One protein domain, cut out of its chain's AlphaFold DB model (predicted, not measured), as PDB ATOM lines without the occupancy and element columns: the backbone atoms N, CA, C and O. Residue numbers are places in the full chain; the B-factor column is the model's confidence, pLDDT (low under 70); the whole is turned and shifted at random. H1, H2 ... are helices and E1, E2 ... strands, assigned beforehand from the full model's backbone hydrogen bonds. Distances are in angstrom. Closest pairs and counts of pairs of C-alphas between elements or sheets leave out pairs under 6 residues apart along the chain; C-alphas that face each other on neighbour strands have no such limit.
ATOM      1  N   LEU A   2     109.559 168.335  91.592       66.81
ATOM      2  CA  LEU A   2     109.058 169.238  92.651       66.81
ATOM      3  C   LEU A   2     109.646 168.926  94.045       66.81
ATOM      4  O   LEU A   2     110.132 169.820  94.723       66.81
ATOM      5  N   ILE A   3     109.685 167.644  94.428       70.25
ATOM      6  CA  ILE A   3     110.258 167.187  95.709       70.25
ATOM      7  C   ILE A   3     111.740 167.569  95.840       70.25
ATOM      8  O   ILE A   3     112.148 168.072  96.878       70.25
ATOM      9  N   ALA A   4     112.534 167.395  94.781       64.62
ATOM     10  CA  ALA A   4     113.963 167.722  94.791       64.62
ATOM     11  C   ALA A   4     114.212 169.232  94.974       64.62
ATOM     12  O   ALA A   4     115.104 169.637  95.713       64.62
ATOM     13  N   ILE A   5     113.379 170.067  94.343       67.62
ATOM     14  CA  ILE A   5     113.431 171.530  94.468       67.62
ATOM     15  C   ILE A   5     113.045 171.971  95.886       67.62
ATOM     16  O   ILE A   5     113.723 172.813  96.469       67.62
ATOM     17  N   VAL A   6     111.996 171.376  96.462       71.44
ATOM     18  CA  VAL A   6     111.583 171.648  97.849       71.44
ATOM     19  C   VAL A   6     112.697 171.273  98.827       71.44
ATOM     20  O   VAL A   6     113.017 172.063  99.709       71.44
ATOM     21  N   VAL A   7     113.349 170.125  98.632       70.06
ATOM     22  CA  VAL A   7     114.503 169.698  99.442       70.06
ATOM     23  C   VAL A   7     115.642 170.721  99.369       70.06
ATOM     24  O   VAL A   7     116.165 171.118 100.407       70.06
ATOM     25  N   ILE A   8     115.995 171.201  98.173       68.50
ATOM     26  CA  ILE A   8     117.048 172.216  97.988       68.50
ATOM     27  C   ILE A   8     116.712 173.516  98.714       68.50
ATOM     28  O   ILE A   8     117.562 174.049  99.421       68.50
ATOM     29  N   LEU A   9     115.485 174.020  98.567       67.31
ATOM     30  CA  LEU A   9     115.062 175.265  99.211       67.31
ATOM     31  C   LEU A   9     115.097 175.156 100.735       67.31
ATOM     32  O   LEU A   9     115.540 176.085 101.405       67.31
ATOM     33  N   VAL A  10     114.685 174.007 101.273       70.00
ATOM     34  CA  VAL A  10     114.750 173.719 102.705       70.00
ATOM     35  C   VAL A  10     116.208 173.709 103.179       70.00
ATOM     36  O   VAL A  10     116.532 174.403 104.137       70.00
ATOM     37  N   ILE A  11     117.113 173.014 102.484       67.75
ATOM     38  CA  ILE A  11     118.543 172.971 102.844       67.75
ATOM     39  C   ILE A  11     119.179 174.365 102.769       67.75
ATOM     40  O   ILE A  11     119.839 174.789 103.715       67.75
ATOM     41  N   LEU A  12     118.974 175.096 101.672       67.31
ATOM     42  CA  LEU A  12     119.535 176.439 101.490       67.31
ATOM     43  C   LEU A  12     119.021 177.421 102.547       67.31
ATOM     44  O   LEU A  12     119.788 178.265 103.016       67.31
ATOM     45  N   TRP A  13     117.756 177.291 102.952       68.25
ATOM     46  CA  TRP A  13     117.211 178.056 104.066       68.25
ATOM     47  C   TRP A  13     117.885 177.705 105.396       68.25
ATOM     48  O   TRP A  13     118.368 178.601 106.087       68.25
ATOM     49  N   PHE A  14     117.980 176.417 105.735       63.53
ATOM     50  CA  PHE A  14     118.530 175.955 107.016       63.53
ATOM     51  C   PHE A  14     120.017 176.264 107.201       63.53
ATOM     52  O   PHE A  14     120.462 176.529 108.315       63.53
ATOM     53  N   LEU A  15     120.788 176.265 106.118       62.66
ATOM     54  CA  LEU A  15     122.197 176.651 106.135       62.66
ATOM     55  C   LEU A  15     122.421 178.167 106.206       62.66
ATOM     56  O   LEU A  15     123.563 178.612 106.297       62.66
ATOM     57  N   GLY A  16     121.358 178.967 106.113       63.34
ATOM     58  CA  GLY A  16     121.451 180.422 106.107       63.34
ATOM     59  C   GLY A  16     121.886 181.030 104.771       63.34
ATOM     60  O   GLY A  16     122.062 182.244 104.708       63.34
ATOM     61  N   TYR A  17     122.015 180.242 103.693       60.75
ATOM     62  CA  TYR A  17     122.248 180.781 102.342       60.75
ATOM     63  C   TYR A  17     121.014 181.500 101.789       60.75
ATOM     64  O   TYR A  17     121.143 182.407 100.972       60.75
ATOM     65  N   MET A  18     119.819 181.116 102.244       62.28
ATOM     66  CA  MET A  18     118.565 181.791 101.921       62.28
ATOM     67  C   MET A  18     117.786 182.090 103.206       62.28
ATOM     68  O   MET A  18     116.859 181.353 103.520       62.28
ATOM     69  N   PRO A  19     118.142 183.123 103.989       59.97
ATOM     70  CA  PRO A  19     117.442 183.422 105.234       59.97
ATOM     71  C   PRO A  19     115.970 183.758 104.945       59.97
ATOM     72  O   PRO A  19     115.678 184.789 104.342       59.97
ATOM     73  N   LEU A  20     115.027 182.906 105.377       61.34
ATOM     74  CA  LEU A  20     113.608 183.271 105.411       61.34
ATOM     75  C   LEU A  20     113.442 184.280 106.545       61.34
ATOM     76  O   LEU A  20     113.303 183.929 107.720       61.34
ATOM     77  N   THR A  21     113.530 185.552 106.178       53.56
ATOM     78  CA  THR A  21     113.322 186.708 107.042       53.56
ATOM     79  C   THR A  21     111.879 186.700 107.548       53.56
ATOM     80  O   THR A  21     110.962 187.174 106.888       53.56
ATOM     81  N   GLY A  22     111.659 186.096 108.717       57.78
ATOM     82  CA  GLY A  22     110.333 186.018 109.340       57.78
ATOM     83  C   GLY A  22     110.141 184.862 110.320       57.78
ATOM     84  O   GLY A  22     109.227 184.918 111.135       57.78
ATOM     85  N   ILE A  23     111.005 183.840 110.291       60.28
ATOM     86  CA  ILE A  23     110.924 182.692 111.206       60.28
ATOM     87  C   ILE A  23     112.172 182.677 112.092       60.28
ATOM     88  O   ILE A  23     113.246 182.261 111.668       60.28
ATOM     89  N   THR A  24     112.040 183.148 113.332       60.53
ATOM     90  CA  THR A  24     113.100 183.066 114.347       60.53
ATOM     91  C   THR A  24     112.877 181.802 115.169       60.53
ATOM     92  O   THR A  24     112.022 181.769 116.050       60.53
ATOM     93  N   ILE A  25     113.606 180.732 114.851       63.81
ATOM     94  CA  ILE A  25     113.542 179.496 115.638       63.81
ATOM     95  C   ILE A  25     114.448 179.687 116.862       63.81
ATOM     96  O   ILE A  25     115.635 179.973 116.691       63.81
ATOM     97  N   PRO A  26     113.917 179.587 118.094       66.75
ATOM     98  CA  PRO A  26     114.713 179.787 119.295       66.75
ATOM     99  C   PRO A  26     115.808 178.720 119.380       66.75
ATOM    100  O   PRO A  26     115.540 177.520 119.298       66.75
ATOM    101  N   ASN A  27     117.053 179.168 119.553       68.56
ATOM    102  CA  ASN A  27     118.204 178.287 119.697       68.56
ATOM    103  C   ASN A  27     118.280 177.756 121.136       68.56
ATOM    104  O   ASN A  27     118.994 178.294 121.981       68.56
ATOM    105  N   ILE A  28     117.460 176.748 121.433       82.19
ATOM    106  CA  ILE A  28     117.378 176.125 122.757       82.19
ATOM    107  C   ILE A  28     118.428 175.015 122.840       82.19
ATOM    108  O   ILE A  28     118.451 174.117 122.000       82.19
ATOM    109  N   SER A  29     119.286 175.046 123.860       81.88
ATOM    110  CA  SER A  29     120.190 173.936 124.179       81.88
ATOM    111  C   SER A  29     119.387 172.744 124.709       81.88
ATOM    112  O   SER A  29     118.653 172.899 125.686       81.88
ATOM    113  N   LEU A  30     119.526 171.569 124.094       81.38
ATOM    114  CA  LEU A  30     118.803 170.360 124.499       81.38
ATOM    115  C   LEU A  30     119.619 169.511 125.476       81.38
ATOM    116  O   LEU A  30     119.121 169.133 126.533       81.38
ATOM    117  N   PHE A  31     120.866 169.199 125.130       82.50
ATOM    118  CA  PHE A  31     121.739 168.349 125.940       82.50
ATOM    119  C   PHE A  31     123.202 168.582 125.575       82.50
ATOM    120  O   PHE A  31     123.509 168.924 124.440       82.50
ATOM    121  N   ALA A  32     124.114 168.393 126.527       79.50
ATOM    122  CA  ALA A  32     125.547 168.461 126.267       79.50
ATOM    123  C   ALA A  32     126.145 167.050 126.245       79.50
ATOM    124  O   ALA A  32     125.982 166.298 127.205       79.50
ATOM    125  N   ILE A  33     126.843 166.694 125.167       77.88
ATOM    126  CA  ILE A  33     127.570 165.427 125.041       77.88
ATOM    127  C   ILE A  33     129.040 165.764 124.811       77.88
ATOM    128  O   ILE A  33     129.370 166.549 123.930       77.88
ATOM    129  N   ASN A  34     129.922 165.198 125.638       76.94
ATOM    130  CA  ASN A  34     131.372 165.404 125.553       76.94
ATOM    131  C   ASN A  34     131.809 166.890 125.559       76.94
ATOM    132  O   ASN A  34     132.710 167.293 124.829       76.94
ATOM    133  N   GLY A  35     131.129 167.730 126.347       74.19
ATOM    134  CA  GLY A  35     131.403 169.172 126.418       74.19
ATOM    135  C   GLY A  35     130.849 170.000 125.250       74.19
ATOM    136  O   GLY A  35     130.905 171.225 125.310       74.19
ATOM    137  N   HIS A  36     130.252 169.365 124.236       77.00
ATOM    138  CA  HIS A  36     129.540 170.039 123.154       77.00
ATOM    139  C   HIS A  36     128.049 170.142 123.467       77.00
ATOM    140  O   HIS A  36     127.388 169.142 123.747       77.00
ATOM    141  N   THR A  37     127.519 171.364 123.435       81.69
ATOM    142  CA  THR A  37     126.091 171.629 123.625       81.69
ATOM    143  C   THR A  37     125.351 171.366 122.323       81.69
ATOM    144  O   THR A  37     125.511 172.106 121.362       81.69
ATOM    145  N   VAL A  38     124.536 170.313 122.306       80.94
ATOM    146  CA  VAL A  38     123.627 170.014 121.205       80.94
ATOM    147  C   VAL A  38     122.371 170.856 121.367       80.94
ATOM    148  O   VAL A  38     121.687 170.834 122.397       80.94
ATOM    149  N   THR A  39     122.064 171.610 120.330       85.44
ATOM    150  CA  THR A  39     120.940 172.533 120.253       85.44
ATOM    151  C   THR A  39     119.770 171.927 119.487       85.44
ATOM    152  O   THR A  39     119.917 171.026 118.658       85.44
ATOM    153  N   LEU A  40     118.574 172.456 119.734       81.38
ATOM    154  CA  LEU A  40     117.375 172.123 118.967       81.38
ATOM    155  C   LEU A  40     117.567 172.428 117.476       81.38
ATOM    156  O   LEU A  40     117.044 171.711 116.624       81.38
ATOM    157  N   TRP A  41     118.369 173.449 117.170       77.31
ATOM    158  CA  TRP A  41     118.737 173.805 115.809       77.31
ATOM    159  C   TRP A  41     119.545 172.704 115.111       77.31
ATOM    160  O   TRP A  41     119.197 172.291 114.007       77.31
ATOM    161  N   GLU A  42     120.572 172.164 115.767       77.12
ATOM    162  CA  GLU A  42     121.381 171.069 115.212       77.12
ATOM    163  C   GLU A  42     120.564 169.791 115.010       77.12
ATOM    164  O   GLU A  42     120.747 169.089 114.017       77.12
ATOM    165  N   LEU A  43     119.614 169.509 115.902       81.38
ATOM    166  CA  LEU A  43     118.747 168.336 115.790       81.38
ATOM    167  C   LEU A  43     117.761 168.464 114.616       81.38
ATOM    168  O   LEU A  43     117.542 167.500 113.881       81.38
ATOM    169  N   LEU A  44     117.226 169.667 114.383       79.50
ATOM    170  CA  LEU A  44     116.440 169.979 113.185       79.50
ATOM    171  C   LEU A  44     117.265 169.808 111.905       79.50
ATOM    172  O   LEU A  44     116.791 169.178 110.959       79.50
ATOM    173  N   ILE A  45     118.505 170.313 111.887       76.50
ATOM    174  CA  ILE A  45     119.421 170.137 110.751       76.50
ATOM    175  C   ILE A  45     119.649 168.648 110.480       76.50
ATOM    176  O   ILE A  45     119.546 168.218 109.333       76.50
ATOM    177  N   LEU A  46     119.892 167.847 111.522       82.12
ATOM    178  CA  LEU A  46     120.081 166.402 111.393       82.12
ATOM    179  C   LEU A  46     118.884 165.740 110.710       82.12
ATOM    180  O   LEU A  46     119.064 164.969 109.767       82.12
ATOM    181  N   LEU A  47     117.670 166.067 111.156       81.31
ATOM    182  CA  LEU A  47     116.435 165.507 110.612       81.31
ATOM    183  C   LEU A  47     116.266 165.854 109.124       81.31
ATOM    184  O   LEU A  47     115.977 164.980 108.307       81.31
ATOM    185  N   VAL A  48     116.480 167.123 108.768       78.69
ATOM    186  CA  VAL A  48     116.358 167.625 107.392       78.69
ATOM    187  C   VAL A  48     117.401 166.989 106.479       78.69
ATOM    188  O   VAL A  48     117.070 166.554 105.377       78.69
ATOM    189  N   VAL A  49     118.651 166.901 106.934       77.50
ATOM    190  CA  VAL A  49     119.751 166.294 106.176       77.50
ATOM    191  C   VAL A  49     119.511 164.796 105.982       77.50
ATOM    192  O   VAL A  49     119.643 164.303 104.863       77.50
ATOM    193  N   ALA A  50     119.091 164.069 107.022       82.06
ATOM    194  CA  ALA A  50     118.757 162.648 106.917       82.06
ATOM    195  C   ALA A  50     117.604 162.403 105.935       82.06
ATOM    196  O   ALA A  50     117.666 161.489 105.106       82.06
ATOM    197  N   TRP A  51     116.579 163.256 105.978       81.00
ATOM    198  CA  TRP A  51     115.474 163.200 105.032       81.00
ATOM    199  C   TRP A  51     115.931 163.489 103.598       81.00
ATOM    200  O   TRP A  51     115.603 162.723 102.694       81.00
ATOM    201  N   ALA A  52     116.751 164.519 103.383       73.31
ATOM    202  CA  ALA A  52     117.303 164.831 102.068       73.31
ATOM    203  C   ALA A  52     118.089 163.647 101.489       73.31
ATOM    204  O   ALA A  52     117.877 163.268 100.339       73.31
ATOM    205  N   ILE A  53     118.930 163.009 102.308       81.06
ATOM    206  CA  ILE A  53     119.721 161.832 101.926       81.06
ATOM    207  C   ILE A  53     118.832 160.661 101.504       81.06
ATOM    208  O   ILE A  53     119.190 159.938 100.578       81.06
ATOM    209  N   SER A  54     117.655 160.491 102.111       80.69
ATOM    210  CA  SER A  54     116.712 159.430 101.726       80.69
ATOM    211  C   SER A  54     116.162 159.564 100.299       80.69
ATOM    212  O   SER A  54     115.729 158.573  99.716       80.69
ATOM    213  N   ILE A  55     116.208 160.774  99.736       77.38
ATOM    214  CA  ILE A  55     115.677 161.111  98.408       77.38
ATOM    215  C   ILE A  55     116.772 161.028  97.331       77.38
ATOM    216  O   ILE A  55     116.464 160.966  96.141       77.38
ATOM    217  N   LEU A  56     118.051 161.002  97.723       72.69
ATOM    218  CA  LEU A  56     119.165 160.882  96.785       72.69
ATOM    219  C   LEU A  56     119.221 159.487  96.127       72.69
ATOM    220  O   LEU A  56     118.899 158.478  96.759       72.69
ATOM    221  N   PRO A  57     119.693 159.392  94.870       74.25
ATOM    222  CA  PRO A  57     119.908 158.114  94.200       74.25
ATOM    223  C   PRO A  57     120.953 157.257  94.937       74.25
ATOM    224  O   PRO A  57     121.953 157.766  95.447       74.25
ATOM    225  N   ARG A  58     120.742 155.931  94.952       78.69
ATOM    226  CA  ARG A  58     121.488 154.936  95.759       78.69
ATOM    227  C   ARG A  58     123.015 155.130  95.869       78.69
ATOM    228  O   ARG A  58     123.511 155.045  96.993       78.69
ATOM    229  N   PRO A  59     123.785 155.382  94.788       76.38
ATOM    230  CA  PRO A  59     125.235 155.567  94.920       76.38
ATOM    231  C   PRO A  59     125.605 156.822  95.727       76.38
ATOM    232  O   PRO A  59     126.528 156.789  96.536       76.38
ATOM    233  N   LEU A  60     124.857 157.914  95.561       79.00
ATOM    234  CA  LEU A  60     125.069 159.170  96.285       79.00
ATOM    235  C   LEU A  60     124.527 159.102  97.716       79.00
ATOM    236  O   LEU A  60     125.125 159.669  98.629       79.00
ATOM    237  N   GLN A  61     123.442 158.356  97.924       81.50
ATOM    238  CA  GLN A  61     122.889 158.086  99.247       81.50
ATOM    239  C   GLN A  61     123.914 157.399 100.162       81.50
ATOM    240  O   GLN A  61     124.045 157.786 101.321       81.50
ATOM    241  N   ALA A  62     124.688 156.440  99.641       82.25
ATOM    242  CA  ALA A  62     125.729 155.763 100.413       82.25
ATOM    243  C   ALA A  62     126.805 156.748 100.908       82.25
ATOM    244  O   ALA A  62     127.086 156.804 102.105       82.25
ATOM    245  N   VAL A  63     127.341 157.589 100.017       82.19
ATOM    246  CA  VAL A  63     128.362 158.593 100.371       82.19
ATOM    247  C   VAL A  63     127.814 159.617 101.365       82.19
ATOM    248  O   VAL A  63     128.458 159.918 102.369       82.19
ATOM    249  N   ALA A  64     126.604 160.123 101.123       81.25
ATOM    250  CA  ALA A  64     125.993 161.116 101.993       81.25
ATOM    251  C   ALA A  64     125.650 160.541 103.379       81.25
ATOM    252  O   ALA A  64     125.804 161.235 104.380       81.25
ATOM    253  N   SER A  65     125.271 159.261 103.463       83.00
ATOM    254  CA  SER A  65     125.027 158.589 104.745       83.00
ATOM    255  C   SER A  65     126.300 158.448 105.587       83.00
ATOM    256  O   SER A  65     126.270 158.719 106.785       83.00
ATOM    257  N   ILE A  66     127.441 158.126 104.964       86.94
ATOM    258  CA  ILE A  66     128.744 158.079 105.642       86.94
ATOM    259  C   ILE A  66     129.123 159.471 106.160       86.94
ATOM    260  O   ILE A  66     129.538 159.608 107.310       86.94
ATOM    261  N   LEU A  67     128.937 160.514 105.345       84.62
ATOM    262  CA  LEU A  67     129.193 161.896 105.760       84.62
ATOM    263  C   LEU A  67     128.276 162.345 106.908       84.62
ATOM    264  O   LEU A  67     128.739 163.044 107.805       84.62
ATOM    265  N   LEU A  68     127.012 161.911 106.921       83.88
ATOM    266  CA  LEU A  68     126.074 162.164 108.019       83.88
ATOM    267  C   LEU A  68     126.575 161.514 109.316       83.88
ATOM    268  O   LEU A  68     126.619 162.168 110.355       83.88
ATOM    269  N   VAL A  69     127.027 160.261 109.260       85.88
ATOM    270  CA  VAL A  69     127.603 159.577 110.428       85.88
ATOM    271  C   VAL A  69     128.849 160.306 110.937       85.88
ATOM    272  O   VAL A  69     128.956 160.564 112.134       85.88
ATOM    273  N   LEU A  70     129.762 160.700 110.042       84.50
ATOM    274  CA  LEU A  70     130.938 161.496 110.409       84.50
ATOM    275  C   LEU A  70     130.550 162.837 111.042       84.50
ATOM    276  O   LEU A  70     131.217 163.294 111.968       84.50
ATOM    277  N   TRP A  71     129.455 163.446 110.591       83.75
ATOM    278  CA  TRP A  71     128.941 164.686 111.159       83.75
ATOM    279  C   TRP A  71     128.359 164.499 112.545       83.75
ATOM    280  O   TRP A  71     128.688 165.280 113.430       83.75
ATOM    281  N   ILE A  72     127.589 163.436 112.773       81.81
ATOM    282  CA  ILE A  72     127.102 163.091 114.112       81.81
ATOM    283  C   ILE A  72     128.287 162.890 115.058       81.81
ATOM    284  O   ILE A  72     128.322 163.489 116.126       81.81
ATOM    285  N   LEU A  73     129.292 162.108 114.656       81.94
ATOM    286  CA  LEU A  73     130.503 161.918 115.461       81.94
ATOM    287  C   LEU A  73     131.227 163.244 115.731       81.94
ATOM    288  O   LEU A  73     131.827 163.411 116.793       81.94
ATOM    289  N   SER A  74     131.149 164.194 114.799       78.06
ATOM    290  CA  SER A  74     131.743 165.515 114.964       78.06
ATOM    291  C   SER A  74     130.965 166.423 115.913       78.06
ATOM    292  O   SER A  74     131.565 167.011 116.810       78.06
ATOM    293  N   VAL A  75     129.637 166.472 115.793       74.31
ATOM    294  CA  VAL A  75     128.746 167.224 116.694       74.31
ATOM    295  C   VAL A  75     128.820 166.683 118.122       74.31
ATOM    296  O   VAL A  75     128.797 167.449 119.080       74.31
ATOM    297  N   LEU A  76     128.981 165.368 118.279       74.75
ATOM    298  CA  LEU A  76     129.173 164.721 119.578       74.75
ATOM    299  C   LEU A  76     130.589 164.911 120.157       74.75
ATOM    300  O   LEU A  76     130.893 164.361 121.213       74.75
ATOM    301  N   GLY A  77     131.473 165.648 119.476       70.69
ATOM    302  CA  GLY A  77     132.826 165.938 119.951       70.69
ATOM    303  C   GLY A  77     133.788 164.748 119.912       70.69
ATOM    304  O   GLY A  77     134.810 164.778 120.588       70.69
ATOM    305  N   ILE A  78     133.475 163.682 119.167       77.44
ATOM    306  CA  ILE A  78     134.347 162.504 119.011       77.44
ATOM    307  C   ILE A  78     135.401 162.767 117.923       77.44
ATOM    308  O   ILE A  78     136.541 162.323 118.041       77.44
ATOM    309  N   LEU A  79     135.036 163.512 116.871       71.38
ATOM    310  CA  LEU A  79     135.913 163.872 115.751       71.38
ATOM    311  C   LEU A  79     135.841 165.376 115.447       71.38
ATOM    312  O   LEU A  79     134.810 165.882 115.020       71.38
ATOM    313  N   ALA A  80     136.940 166.114 115.587       66.00
ATOM    314  CA  ALA A  80     136.974 167.527 115.201       66.00
ATOM    315  C   ALA A  80     137.276 167.666 113.698       66.00
ATOM    316  O   ALA A  80     138.437 167.734 113.299       66.00
ATOM    317  N   ILE A  81     136.235 167.693 112.856       70.38
ATOM    318  CA  ILE A  81     136.374 167.922 111.410       70.38
ATOM    319  C   ILE A  81     135.747 169.273 111.066       70.38
ATOM    320  O   ILE A  81     134.528 169.424 110.977       70.38
ATOM    321  N   THR A  82     136.595 170.278 110.873       73.75
ATOM    322  CA  THR A  82     136.165 171.628 110.504       73.75
ATOM    323  C   THR A  82     135.628 171.646 109.072       73.75
ATOM    324  O   THR A  82     136.164 171.006 108.171       73.75
ATOM    325  N   GLY A  83     134.523 172.361 108.847       69.19
ATOM    326  CA  GLY A  83     133.929 172.498 107.511       69.19
ATOM    327  C   GLY A  83     133.151 171.278 106.999       69.19
ATOM    328  O   GLY A  83     132.619 171.335 105.892       69.19
ATOM    329  N   LEU A  84     132.998 170.214 107.796       75.38
ATOM    330  CA  LEU A  84     132.189 169.045 107.436       75.38
ATOM    331  C   LEU A  84     130.729 169.386 107.040       75.38
ATOM    332  O   LEU A  84     130.243 168.805 106.067       75.38
ATOM    333  N   PRO A  85     130.041 170.361 107.680       69.12
ATOM    334  CA  PRO A  85     128.715 170.794 107.233       69.12
ATOM    335  C   PRO A  85     128.709 171.298 105.783       69.12
ATOM    336  O   PRO A  85     127.838 170.921 105.008       69.12
ATOM    337  N   ASN A  86     129.718 172.076 105.375       75.94
ATOM    338  CA  ASN A  86     129.819 172.572 103.997       75.94
ATOM    339  C   ASN A  86     130.053 171.431 102.996       75.94
ATOM    340  O   ASN A  86     129.500 171.456 101.898       75.94
ATOM    341  N   ILE A  87     130.828 170.410 103.379       75.38
ATOM    342  CA  ILE A  87     131.087 169.232 102.537       75.38
ATOM    343  C   ILE A  87     129.800 168.424 102.319       75.38
ATOM    344  O   ILE A  87     129.495 168.073 101.180       75.38
ATOM    345  N   ILE A  88     129.021 168.165 103.377       71.56
ATOM    346  CA  ILE A  88     127.732 167.453 103.277       71.56
ATOM    347  C   ILE A  88     126.810 168.153 102.286       71.56
ATOM    348  O   ILE A  88     126.200 167.527 101.422       71.56
ATOM    349  N   VAL A  89     126.730 169.469 102.405       70.06
ATOM    350  CA  VAL A  89     125.837 170.296 101.601       70.06
ATOM    351  C   VAL A  89     126.240 170.247 100.141       70.06
ATOM    352  O   VAL A  89     125.392 170.042  99.276       70.06
ATOM    353  N   LEU A  90     127.534 170.380  99.866       72.88
ATOM    354  CA  LEU A  90     128.070 170.301  98.518       72.88
ATOM    355  C   LEU A  90     127.763 168.938  97.879       72.88
ATOM    356  O   LEU A  90     127.328 168.887  96.730       72.88
ATOM    357  N   VAL A  91     127.891 167.844  98.636       76.38
ATOM    358  CA  VAL A  91     127.528 166.496  98.169       76.38
ATOM    359  C   VAL A  91     126.033 166.374  97.878       76.38
ATOM    360  O   VAL A  91     125.665 165.801  96.851       76.38
ATOM    361  N   ILE A  92     125.165 166.939  98.722       70.94
ATOM    362  CA  ILE A  92     123.716 166.931  98.478       70.94
ATOM    363  C   ILE A  92     123.370 167.736  97.219       70.94
ATOM    364  O   ILE A  92     122.605 167.254  96.384       70.94
ATOM    365  N   ILE A  93     123.961 168.921  97.039       73.25
ATOM    366  CA  ILE A  93     123.744 169.760  95.852       73.25
ATOM    367  C   ILE A  93     124.161 169.004  94.587       73.25
ATOM    368  O   ILE A  93     123.358 168.874  93.663       73.25
ATOM    369  N   ILE A  94     125.379 168.456  94.549       77.00
ATOM    370  CA  ILE A  94     125.880 167.704  93.388       77.00
ATOM    371  C   ILE A  94     124.997 166.486  93.105       77.00
ATOM    372  O   ILE A  94     124.641 166.239  91.952       77.00
ATOM    373  N   GLY A  95     124.618 165.738  94.140       74.75
ATOM    374  CA  GLY A  95     123.806 164.539  93.975       74.75
ATOM    375  C   GLY A  95     122.397 164.821  93.462       74.75
ATOM    376  O   GLY A  95     121.880 164.063  92.642       74.75
ATOM    377  N   LEU A  96     121.792 165.932  93.881       67.38
ATOM    378  CA  LEU A  96     120.493 166.362  93.371       67.38
ATOM    379  C   LEU A  96     120.580 166.869  91.930       67.38
ATOM    380  O   LEU A  96     119.699 166.544  91.139       67.38
ATOM    381  N   ILE A  97     121.644 167.591  91.561       75.25
ATOM    382  CA  ILE A  97     121.892 167.989  90.167       75.25
ATOM    383  C   ILE A  97     121.992 166.744  89.283       75.25
ATOM    384  O   ILE A  97     121.280 166.646  88.289       75.25
ATOM    385  N   PHE A  98     122.802 165.755  89.675       73.19
ATOM    386  CA  PHE A  98     122.913 164.488  88.946       73.19
ATOM    387  C   PHE A  98     121.568 163.768  88.805       73.19
ATOM    388  O   PHE A  98     121.274 163.234  87.741       73.19
ATOM    389  N   SER A  99     120.731 163.797  89.844       65.88
ATOM    390  CA  SER A  99     119.394 163.199  89.810       65.88
ATOM    391  C   SER A  99     118.417 163.893  88.854       65.88
ATOM    392  O   SER A  99     117.376 163.311  88.567       65.88
ATOM    393  N   ILE A 100     118.678 165.128  88.413       68.06
ATOM    394  CA  ILE A 100     117.839 165.819  87.418       68.06
ATOM    395  C   ILE A 100     118.183 165.358  85.993       68.06
ATOM    396  O   ILE A 100     117.324 165.401  85.117       68.06
ATOM    397  N   PHE A 101     119.429 164.935  85.761       67.75
ATOM    398  CA  PHE A 101     119.925 164.507  84.448       67.75
ATOM    399  C   PHE A 101     119.836 162.992  84.208       67.75
ATOM    400  O   PHE A 101     120.119 162.550  83.094       67.75
ATOM    401  N   LEU A 102     119.479 162.216  85.236       59.53
ATOM    402  CA  LEU A 102     119.235 160.773  85.174       59.53
ATOM    403  C   LEU A 102     117.733 160.494  85.059       59.53
ATOM    404  O   LEU A 102     117.370 159.616  84.248       59.53
TER     405      LEU A 102
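This is residues 2 to 102 of the 102 residues of an uncharacterized protein of Candidatus Woesebacteria bacterium RIFOXYB1_FULL_41_13 (UniProt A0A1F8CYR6). Four nearly aligned helices, H1 to H4, make an up-and-down bundle, and a small two-stranded hairpin, E1 and E2, sits at one end of it, beside the first residues of H2 and the last of H3. A long link, residues 15 to 28, loops from the end of H1 to this hairpin. The printed part has 101 residues, with four named helices and two named strands in the order H1, E1, E2, H2, H3, H4; the sheet, E1 - E2, is antiparallel, and the class is mostly helix. The whole is compact, with a radius of gyration of the C-alphas of 14.1 A and spans of 44 by 34 by 19 A.

E1 covers residues 29 to 33, 11.3 A from first to last C-alpha, and E2 covers residues 36 to 39. H2, residues 40 to 55, follows E2 directly and is 23.4 A long; its C-alpha 40 is at (117.375, 172.123, 118.967). H3, residues 58 to 75, measures 25.3 A, and H4, residues 84 to 101, measures 26.4 A, ending with C-alpha 101 at (119.925, 164.507, 84.448). H1, residues 2 to 14, is 18.5 A long and begins with C-alpha 2 at (109.058, 169.238, 92.651).

E1 and E2 are antiparallel at 150 degrees, with N 38 and O 31 at 2.7 A and N 33 and O 36 at 2.9 A, within hydrogen-bond range. The closest C-alphas of E1 and H2, those of Leu 30 and Leu 40, are 6.0 A apart; those of E2 and H3, His 36 and Val 75, are 7.1 A apart. H2 and H3, a helical hairpin, touch through residues 49 to 55 and 61 to 68, closest at C-alphas 53 and 61, 5.6 A, opposite ways at a shallow tilt of 14 degrees. H3 and H4, also a helical hairpin, touch, closest at C-alphas 60 and 95, 6.0 A, opposite ways at a shallow tilt of 15 degrees. H1 touches H2, closest at C-alphas 7 and 52, 6.2 A, opposite ways at a shallow tilt of 25 degrees. H1 and H4 only just touch, with 3 pairs of C-alphas within 8 A, the closest those of Ala 4 and Leu 96, 6.8 A. H2 and H4 are close but not clearly touching, and H1 and H3 are apart. Every O i to N i+4 pair is within hydrogen-bond range in H1; the counts are 11 of 12 in H2, 13 of 14 in H3 and 13 of 14 in H4.

The C-alphas farthest apart, those of Gly 35 and Leu 102, are 43.8 A apart. The printed part has no cut. The link from H1 to E1 is long, and that from H3 to H4 is short. The mean pLDDT of the printed part is 73.9; 30 residues are under 70, among them residues 11 to 27 and 99 to 102.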